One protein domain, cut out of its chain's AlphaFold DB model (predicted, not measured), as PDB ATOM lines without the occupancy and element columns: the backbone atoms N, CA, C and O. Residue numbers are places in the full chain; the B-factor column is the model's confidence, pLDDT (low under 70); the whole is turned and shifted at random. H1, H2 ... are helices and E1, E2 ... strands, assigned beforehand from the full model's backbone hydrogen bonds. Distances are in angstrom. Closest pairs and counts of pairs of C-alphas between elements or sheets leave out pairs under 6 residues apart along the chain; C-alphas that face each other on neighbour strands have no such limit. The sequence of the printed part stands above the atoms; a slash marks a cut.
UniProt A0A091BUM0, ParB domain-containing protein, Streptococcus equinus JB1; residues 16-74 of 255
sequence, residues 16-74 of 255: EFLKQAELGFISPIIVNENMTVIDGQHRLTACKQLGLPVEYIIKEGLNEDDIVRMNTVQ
ATOM      1  N   GLU A  16     -19.096  -0.077 -18.884       83.75
ATOM      2  CA  GLU A  16     -19.929   1.009 -18.360       83.75
ATOM      3  C   GLU A  16     -21.029   0.491 -17.427       83.75
ATOM      4  O   GLU A  16     -21.318   1.123 -16.414       83.75
ATOM      5  N   PHE A  17     -21.625  -0.667 -17.728       87.25
ATOM      6  CA  PHE A  17     -22.676  -1.253 -16.898       87.25
ATOM      7  C   PHE A  17     -22.131  -1.798 -15.572       87.25
ATOM      8  O   PHE A  17     -22.786  -1.679 -14.540       87.25
ATOM      9  N   LEU A  18     -20.915  -2.353 -15.579       90.88
ATOM     10  CA  LEU A  18     -20.228  -2.762 -14.350       90.88
ATOM     11  C   LEU A  18     -19.922  -1.554 -13.460       90.88
ATOM     12  O   LEU A  18     -20.201  -1.592 -12.266       90.88
ATOM     13  N   LYS A  19     -19.464  -0.446 -14.049       90.06
ATOM     14  CA  LYS A  19     -19.260   0.809 -13.315       90.06
ATOM     15  C   LYS A  19     -20.559   1.341 -12.694       90.06
ATOM     16  O   LYS A  19     -20.544   1.863 -11.587       90.06
ATOM     17  N   GLN A  20     -21.696   1.195 -13.379       86.75
ATOM     18  CA  GLN A  20     -23.006   1.539 -12.807       86.75
ATOM     19  C   GLN A  20     -23.375   0.645 -11.617       86.75
ATOM     20  O   GLN A  20     -23.948   1.136 -10.650       86.75
ATOM     21  N   ALA A  21     -23.026  -0.642 -11.655       89.44
ATOM     22  CA  ALA A  21     -23.256  -1.539 -10.526       89.44
ATOM     23  C   ALA A  21     -22.452  -1.113  -9.283       89.44
ATOM     24  O   ALA A  21     -23.004  -1.125  -8.188       89.44
ATOM     25  N   GLU A  22     -21.198  -0.677  -9.451       90.31
ATOM     26  CA  GLU A  22     -20.361  -0.146  -8.358       90.31
ATOM     27  C   GLU A  22     -20.946   1.122  -7.719       90.31
ATOM     28  O   GLU A  22     -20.840   1.305  -6.508       90.31
ATOM     29  N   LEU A  23     -21.586   1.984  -8.519       90.19
ATOM     30  CA  LEU A  23     -22.296   3.170  -8.023       90.19
ATOM     31  C   LEU A  23     -23.603   2.820  -7.290       90.19
ATOM     32  O   LEU A  23     -24.121   3.647  -6.542       90.19
ATOM     33  N   GLY A  24     -24.117   1.605  -7.491       88.00
ATOM     34  CA  GLY A  24     -25.406   1.146  -6.989       88.00
ATOM     35  C   GLY A  24     -26.537   1.399  -7.987       88.00
ATOM     36  O   GLY A  24     -26.729   2.505  -8.496       88.00
ATOM     37  N   PHE A  25     -27.327   0.361  -8.264       89.12
ATOM     38  CA  PHE A  25     -28.515   0.505  -9.102       89.12
ATOM     39  C   PHE A  25     -29.649   1.178  -8.328       89.12
ATOM     40  O   PHE A  25     -30.007   0.734  -7.246       89.12
ATOM     41  N   ILE A  26     -30.276   2.189  -8.936       87.88
ATOM     42  CA  ILE A  26     -31.447   2.881  -8.363       87.88
ATOM     43  C   ILE A  26     -32.687   1.973  -8.340       87.88
ATOM     44  O   ILE A  26     -33.557   2.107  -7.489       87.88
ATOM     45  N   SER A  27     -32.806   1.076  -9.323       89.00
ATOM     46  CA  SER A  27     -33.976   0.214  -9.473       89.00
ATOM     47  C   SER A  27     -33.684  -1.187  -8.913       89.00
ATOM     48  O   SER A  27     -32.670  -1.781  -9.308       89.00
ATOM     49  N   PRO A  28     -34.574  -1.762  -8.082       93.81
ATOM     50  CA  PRO A  28     -34.453  -3.134  -7.597       93.81
ATOM     51  C   PRO A  28     -34.780  -4.156  -8.695       93.81
ATOM     52  O   PRO A  28     -35.467  -3.842  -9.674       93.81
ATOM     53  N   ILE A  29     -34.307  -5.395  -8.543       95.25
ATOM     54  CA  ILE A  29     -34.728  -6.513  -9.403       95.25
ATOM     55  C   ILE A  29     -36.129  -6.993  -9.000       95.25
ATOM     56  O   ILE A  29     -36.517  -6.895  -7.837       95.25
ATOM     57  N   ILE A  30     -36.896  -7.532  -9.946       95.50
ATOM     58  CA  ILE A  30     -38.239  -8.060  -9.669       95.50
ATOM     59  C   ILE A  30     -38.179  -9.577  -9.743       95.50
ATOM     60  O   ILE A  30     -37.708 -10.127 -10.741       95.50
ATOM     61  N   VAL A  31     -38.674 -10.247  -8.704       96.56
ATOM     62  CA  VAL A  31     -38.753 -11.708  -8.632       96.56
ATOM     63  C   VAL A  31     -40.165 -12.158  -8.270       96.56
ATOM     64  O   VAL A  31     -40.922 -11.397  -7.669       96.56
ATOM     65  N   ASN A  32     -40.526 -13.388  -8.630       95.94
ATOM     66  CA  ASN A  32     -41.767 -14.009  -8.160       95.94
ATOM     67  C   ASN A  32     -41.577 -14.742  -6.820       95.94
ATOM     68  O   ASN A  32     -40.475 -14.773  -6.267       95.94
ATOM     69  N   GLU A  33     -42.640 -15.370  -6.317       95.69
ATOM     70  CA  GLU A  33     -42.661 -16.148  -5.070       95.69
ATOM     71  C   GLU A  33     -41.639 -17.300  -5.036       95.69
ATOM     72  O   GLU A  33     -41.177 -17.699  -3.969       95.69
ATOM     73  N   ASN A  34     -41.213 -17.785  -6.206       95.00
ATOM     74  CA  ASN A  34     -40.211 -18.843  -6.362       95.00
ATOM     75  C   ASN A  34     -38.783 -18.294  -6.540       95.00
ATOM     76  O   ASN A  34     -37.881 -19.024  -6.962       95.00
ATOM     77  N   MET A  35     -38.566 -16.998  -6.284       95.31
ATOM     78  CA  MET A  35     -37.297 -16.293  -6.511       95.31
ATOM     79  C   MET A  35     -36.805 -16.361  -7.970       95.31
ATOM     80  O   MET A  35     -35.605 -16.233  -8.241       95.31
ATOM     81  N   THR A  36     -37.724 -16.557  -8.921       95.38
ATOM     82  CA  THR A  36     -37.429 -16.500 -10.360       95.38
ATOM     83  C   THR A  36     -37.347 -15.045 -10.792       95.38
ATOM     84  O   THR A  36     -38.233 -14.254 -10.474       95.38
ATOM     85  N   VAL A  37     -36.285 -14.683 -11.510       95.38
ATOM     86  CA  VAL A  37     -36.019 -13.305 -11.934       95.38
ATOM     87  C   VAL A  37     -36.927 -12.912 -13.094       95.38
ATOM     88  O   VAL A  37     -36.747 -13.383 -14.218       95.38
ATOM     89  N   ILE A  38     -37.860 -11.999 -12.820       94.56
ATOM     90  CA  ILE A  38     -38.805 -11.479 -13.810       94.56
ATOM     91  C   ILE A  38     -38.245 -10.241 -14.527       94.56
ATOM     92  O   ILE A  38     -38.367 -10.131 -15.745       94.56
ATOM     93  N   ASP A  39     -37.578  -9.341 -13.792       92.56
ATOM     94  CA  ASP A  39     -36.839  -8.188 -14.337       92.56
ATOM     95  C   ASP A  39     -35.481  -8.018 -13.655       92.56
ATOM     96  O   ASP A  39     -35.310  -8.338 -12.479       92.56
ATOM     97  N   GLY A  40     -34.525  -7.428 -14.369       91.38
ATOM     98  CA  GLY A  40     -33.239  -7.041 -13.794       91.38
ATOM     99  C   GLY A  40     -32.153  -8.110 -13.885       91.38
ATOM    100  O   GLY A  40     -31.160  -8.028 -13.170       91.38
ATOM    101  N   GLN A  41     -32.273  -9.063 -14.814       92.56
ATOM    102  CA  GLN A  41     -31.260 -10.103 -15.048       92.56
ATOM    103  C   GLN A  41     -29.828  -9.553 -15.222       92.56
ATOM    104  O   GLN A  41     -28.887 -10.111 -14.673       92.56
ATOM    105  N   HIS A  42     -29.653  -8.430 -15.932       91.88
ATOM    106  CA  HIS A  42     -28.338  -7.810 -16.135       91.88
ATOM    107  C   HIS A  42     -27.791  -7.233 -14.824       91.88
ATOM    108  O   HIS A  42     -26.612  -7.401 -14.529       91.88
ATOM    109  N   ARG A  43     -28.659  -6.609 -14.016       93.75
ATOM    110  CA  ARG A  43     -28.308  -6.034 -12.709       93.75
ATOM    111  C   ARG A  43     -27.884  -7.123 -11.732       93.75
ATOM    112  O   ARG A  43     -26.808  -7.027 -11.154       93.75
ATOM    113  N   LEU A  44     -28.670  -8.196 -11.630       94.88
ATOM    114  CA  LEU A  44     -28.332  -9.341 -10.786       94.88
ATOM    115  C   LEU A  44     -26.985  -9.957 -11.184       94.88
ATOM    116  O   LEU A  44     -26.155 -10.214 -10.316       94.88
ATOM    117  N   THR A  45     -26.750 -10.182 -12.479       93.81
ATOM    118  CA  THR A  45     -25.486 -10.760 -12.953       93.81
ATOM    119  C   THR A  45     -24.301  -9.827 -12.701       93.81
ATOM    120  O   THR A  45     -23.258 -10.307 -12.267       93.81
ATOM    121  N   ALA A  46     -24.453  -8.513 -12.902       93.75
ATOM    122  CA  ALA A  46     -23.404  -7.532 -12.617       93.75
ATOM    123  C   ALA A  46     -23.058  -7.484 -11.121       93.75
ATOM    124  O   ALA A  46     -21.891  -7.630 -10.760       93.75
ATOM    125  N   CYS A  47     -24.065  -7.377 -10.247       93.94
ATOM    126  CA  CYS A  47     -23.868  -7.425  -8.798       93.94
ATOM    127  C   CYS A  47     -23.219  -8.748  -8.368       93.94
ATOM    128  O   CYS A  47     -22.257  -8.737  -7.607       93.94
ATOM    129  N   LYS A  48     -23.671  -9.887  -8.911       93.06
ATOM    130  CA  LYS A  48     -23.083 -11.206  -8.628       93.06
ATOM    131  C   LYS A  48     -21.618 -11.292  -9.062       93.06
ATOM    132  O   LYS A  48     -20.815 -11.857  -8.326       93.06
ATOM    133  N   GLN A  49     -21.272 -10.751 -10.230       93.44
ATOM    134  CA  GLN A  49     -19.898 -10.733 -10.734       93.44
ATOM    135  C   GLN A  49     -18.975  -9.872  -9.862       93.44
ATOM    136  O   GLN A  49     -17.823 -10.241  -9.658       93.44
ATOM    137  N   LEU A  50     -19.478  -8.750  -9.347       94.19
ATOM    138  CA  LEU A  50     -18.716  -7.810  -8.520       94.19
ATOM    139  C   LEU A  50     -18.797  -8.109  -7.011       94.19
ATOM    140  O   LEU A  50     -18.170  -7.414  -6.219       94.19
ATOM    141  N   GLY A  51     -19.569  -9.118  -6.596       94.19
ATOM    142  CA  GLY A  51     -19.794  -9.428  -5.179       94.19
ATOM    143  C   GLY A  51     -20.605  -8.364  -4.429       94.19
ATOM    144  O   GLY A  51     -20.485  -8.250  -3.213       94.19
ATOM    145  N   LEU A  52     -21.415  -7.578  -5.143       94.19
ATOM    146  CA  LEU A  52     -22.220  -6.490  -4.590       94.19
ATOM    147  C   LEU A  52     -23.616  -6.979  -4.169       94.19
ATOM    148  O   LEU A  52     -24.169  -7.890  -4.800       94.19
ATOM    149  N   PRO A  53     -24.226  -6.371  -3.135       92.25
ATOM    150  CA  PRO A  53     -25.616  -6.640  -2.786       92.25
ATOM    151  C   PRO A  53     -26.567  -6.176  -3.900       92.25
ATOM    152  O   PRO A  53     -26.231  -5.333  -4.732       92.25
ATOM    153  N   VAL A  54     -27.778  -6.738  -3.910       93.25
ATOM    154  CA  VAL A  54     -28.839  -6.370  -4.851       93.25
ATOM    155  C   VAL A  54     -30.157  -6.202  -4.105       93.25
ATOM    156  O   VAL A  54     -30.547  -7.059  -3.310       93.25
ATOM    157  N   GLU A  55     -30.847  -5.100  -4.367       94.69
ATOM    158  CA  GLU A  55     -32.204  -4.874  -3.878       94.69
ATOM    159  C   GLU A  55     -33.207  -5.612  -4.763       94.69
ATOM    160  O   GLU A  55     -33.047  -5.659  -5.987       94.69
ATOM    161  N   TYR A  56     -34.249  -6.187  -4.162       96.31
ATOM    162  CA  TYR A  56     -35.268  -6.927  -4.896       96.31
ATOM    163  C   TYR A  56     -36.669  -6.722  -4.326       96.31
ATOM    164  O   TYR A  56     -36.846  -6.499  -3.131       96.31
ATOM    165  N   ILE A  57     -37.667  -6.834  -5.201       96.81
ATOM    166  CA  ILE A  57     -39.092  -6.835  -4.861       96.81
ATOM    167  C   ILE A  57     -39.662  -8.202  -5.232       96.81
ATOM    168  O   ILE A  57     -39.523  -8.641  -6.376       96.81
ATOM    169  N   ILE A  58     -40.323  -8.854  -4.274       97.06
ATOM    170  CA  ILE A  58     -41.118 -10.058  -4.534       97.06
ATOM    171  C   ILE A  58     -42.508  -9.612  -4.982       97.06
ATOM    172  O   ILE A  58     -43.190  -8.877  -4.267       97.06
ATOM    173  N   LYS A  59     -42.930 -10.048  -6.169       95.88
ATOM    174  CA  LYS A  59     -44.281  -9.833  -6.684       95.88
ATOM    175  C   LYS A  59     -44.900 -11.171  -7.061       95.88
ATOM    176  O   LYS A  59     -44.516 -11.785  -8.053       95.88
ATOM    177  N   GLU A  60     -45.850 -11.589  -6.237       95.75
ATOM    178  CA  GLU A  60     -46.531 -12.873  -6.368       95.75
ATOM    179  C   GLU A  60     -47.363 -12.955  -7.653       95.75
ATOM    180  O   GLU A  60     -47.923 -11.955  -8.121       95.75
ATOM    181  N   GLY A  61     -47.438 -14.158  -8.222       94.06
ATOM    182  CA  GLY A  61     -48.247 -14.461  -9.403       94.06
ATOM    183  C   GLY A  61     -47.594 -14.085 -10.733       94.06
ATOM    184  O   GLY A  61     -48.216 -14.276 -11.778       94.06
ATOM    185  N   LEU A  62     -46.354 -13.577 -10.714       94.19
ATOM    186  CA  LEU A  62     -45.582 -13.373 -11.935       94.19
ATOM    187  C   LEU A  62     -45.014 -14.696 -12.458       94.19
ATOM    188  O   LEU A  62     -44.416 -15.490 -11.724       94.19
ATOM    189  N   ASN A  63     -45.138 -14.895 -13.761       93.06
ATOM    190  CA  ASN A  63     -44.703 -16.083 -14.474       93.06
ATOM    191  C   ASN A  63     -43.756 -15.736 -15.636       93.06
ATOM    192  O   ASN A  63     -43.328 -14.596 -15.830       93.06
ATOM    193  N   GLU A  64     -43.387 -16.755 -16.405       88.88
ATOM    194  CA  GLU A  64     -42.438 -16.615 -17.507       88.88
ATOM    195  C   GLU A  64     -42.946 -15.706 -18.644       88.88
ATOM    196  O   GLU A  64     -42.151 -14.994 -19.263       88.88
ATOM    197  N   ASP A  65     -44.259 -15.654 -18.887       90.50
ATOM    198  CA  ASP A  65     -44.856 -14.792 -19.917       90.50
ATOM    199  C   ASP A  65     -44.711 -13.307 -19.550       90.50
ATOM    200  O   ASP A  65     -44.558 -12.442 -20.422       90.50
ATOM    201  N   ASP A  66     -44.678 -12.995 -18.251       90.94
ATOM    202  CA  ASP A  66     -44.438 -11.639 -17.757       90.94
ATOM    203  C   ASP A  66     -43.011 -11.154 -18.061       90.94
ATOM    204  O   ASP A  66     -42.814  -9.958 -18.296       90.94
ATOM    205  N   ILE A  67     -42.034 -12.069 -18.143       87.44
ATOM    206  CA  ILE A  67     -40.650 -11.769 -18.555       87.44
ATOM    207  C   ILE A  67     -40.643 -11.261 -19.999       87.44
ATOM    208  O   ILE A  67     -40.020 -10.245 -20.324       87.44
ATOM    209  N   VAL A  68     -41.358 -11.956 -20.886       85.50
ATOM    210  CA  VAL A  68     -41.464 -11.581 -22.303       85.50
ATOM    211  C   VAL A  68     -42.236 -10.271 -22.448       85.50
ATOM    212  O   VAL A  68     -41.799  -9.372 -23.174       85.50
ATOM    213  N   ARG A  69     -43.347 -10.113 -21.718       86.06
ATOM    214  CA  ARG A  69     -44.150  -8.883 -21.739       86.06
ATOM    215  C   ARG A  69     -43.340  -7.670 -21.282       86.06
ATOM    216  O   ARG A  69     -43.348  -6.638 -21.944       86.06
ATOM    217  N   MET A  70     -42.591  -7.779 -20.193       83.88
ATOM    218  CA  MET A  70     -41.808  -6.655 -19.677       83.88
ATOM    219  C   MET A  70     -40.691  -6.238 -20.640       83.88
ATOM    220  O   MET A  70     -40.527  -5.053 -20.928       83.88
ATOM    221  N   ASN A  71     -40.007  -7.213 -21.240       78.19
ATOM    222  CA  ASN A  71     -38.982  -6.977 -22.258       78.19
ATOM    223  C   ASN A  71     -39.516  -6.384 -23.573       78.19
ATOM    224  O   ASN A  71     -38.736  -5.824 -24.345       78.19
ATOM    225  N   THR A  72     -40.800  -6.575 -23.882       79.38
ATOM    226  CA  THR A  72     -41.432  -6.044 -25.104       79.38
ATOM    227  C   THR A  72     -42.036  -4.658 -24.891       79.38
ATOM    228  O   THR A  72     -42.056  -3.853 -25.822       79.38
ATOM    229  N   VAL A  73     -42.475  -4.347 -23.669       81.19
ATOM    230  CA  VAL A  73     -43.011  -3.027 -23.306       81.19
ATOM    231  C   VAL A  73     -41.899  -1.998 -23.080       81.19
ATOM    232  O   VAL A  73     -42.074  -0.836 -23.447       81.19
ATOM    233  N   GLN A  74     -40.750  -2.392 -22.519       76.19
ATOM    234  CA  GLN A  74     -39.613  -1.483 -22.337       76.19
ATOM    235  C   GLN A  74     -39.062  -1.022 -23.695       76.19
ATOM    236  O   GLN A  74     -38.482  -1.801 -24.451       76.19
TER     237      GLN A  74
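What this domain is: This is residues 16 to 74 of the 255 residues of the protein "ParB domain-containing protein" of Streptococcus equinus JB1 (UniProt A0A091BUM0). Picture a small sheet of three short strands near the middle, with two crossed helices, H1 and H2, toward one end of the longest axis and a third helix, H3, beside the edge strand E2 toward the other end. H2 starts at the sheet and reaches away from it to H1, which has no contact with the sheet. The printed part has 59 residues, with three named helices and three named strands in the order H1, E1, E2, H2, E3, H3; the class is mixed, helices and strands. The sheet runs E2, E1, E3 and is mixed, with E2 and E1 antiparallel and E1 and E3 parallel. The whole is compact, with a radius of gyration of the C-alphas of 11.8 A, and spans 31 by 22 by 17 A.

How they stand to each other: Begin with H1, residues 16 to 23, and look on to H2, residues 41 to 50. They touch, the closest C-alphas being those of Leu 18 and Ala 46, 6.0 A apart. They run the same way at a steep tilt of 68 degrees, only just short of about perpendicular. H1 is not on the sheet. Next find E1, residues 29 to 31, the inner strand, which forms a hairpin with E2, residues 37 to 39. They are antiparallel at 132 degrees, and N 38 and O 30 are 2.8 A apart, within hydrogen-bond range. H2 is on the sheet but only grazes it, with its residues 41 to 44; the closest C-alphas of H2 and E1 are those of Leu 44 and Ile 29, 7.1 A apart. Then look at E3, residues 56 to 58, parallel to E1 at 24 degrees, where N 57 and O 29 are within hydrogen-bond range at 2.9 A. Last comes H3, residues 64 to 73, which only grazes the sheet with its residues 64 to 71; the closest C-alphas of H3 and E2 are those of Ile 67 and Ile 38, 5.1 A apart. H3 is apart from H1 and H2. In H1 and H2 every O i to N i+4 pair is within hydrogen-bond range; in H3, 5 of 6 are.

Where its parts are: Find C-alpha 16 at (-19.929, 1.009, -18.360); from there H1 runs 10.8 A to C-alpha 23. E1 begins at C-alpha 29, at (-34.728, -6.513, -9.403), and is 6.6 A long; E2 measures 5.7 A and E3 6.6 A. H2 is 14.3 A long. H3 runs 14.8 A and ends at C-alpha 73, at (-43.011, -3.027, -23.306).

The domain as a whole: The two C-alphas farthest apart are those of Glu 16 and Gly 61, at 33.5 A. The printed part has no cut, and its five links are tight. The mean pLDDT of the printed part is 91.4, and no printed residue is under 70.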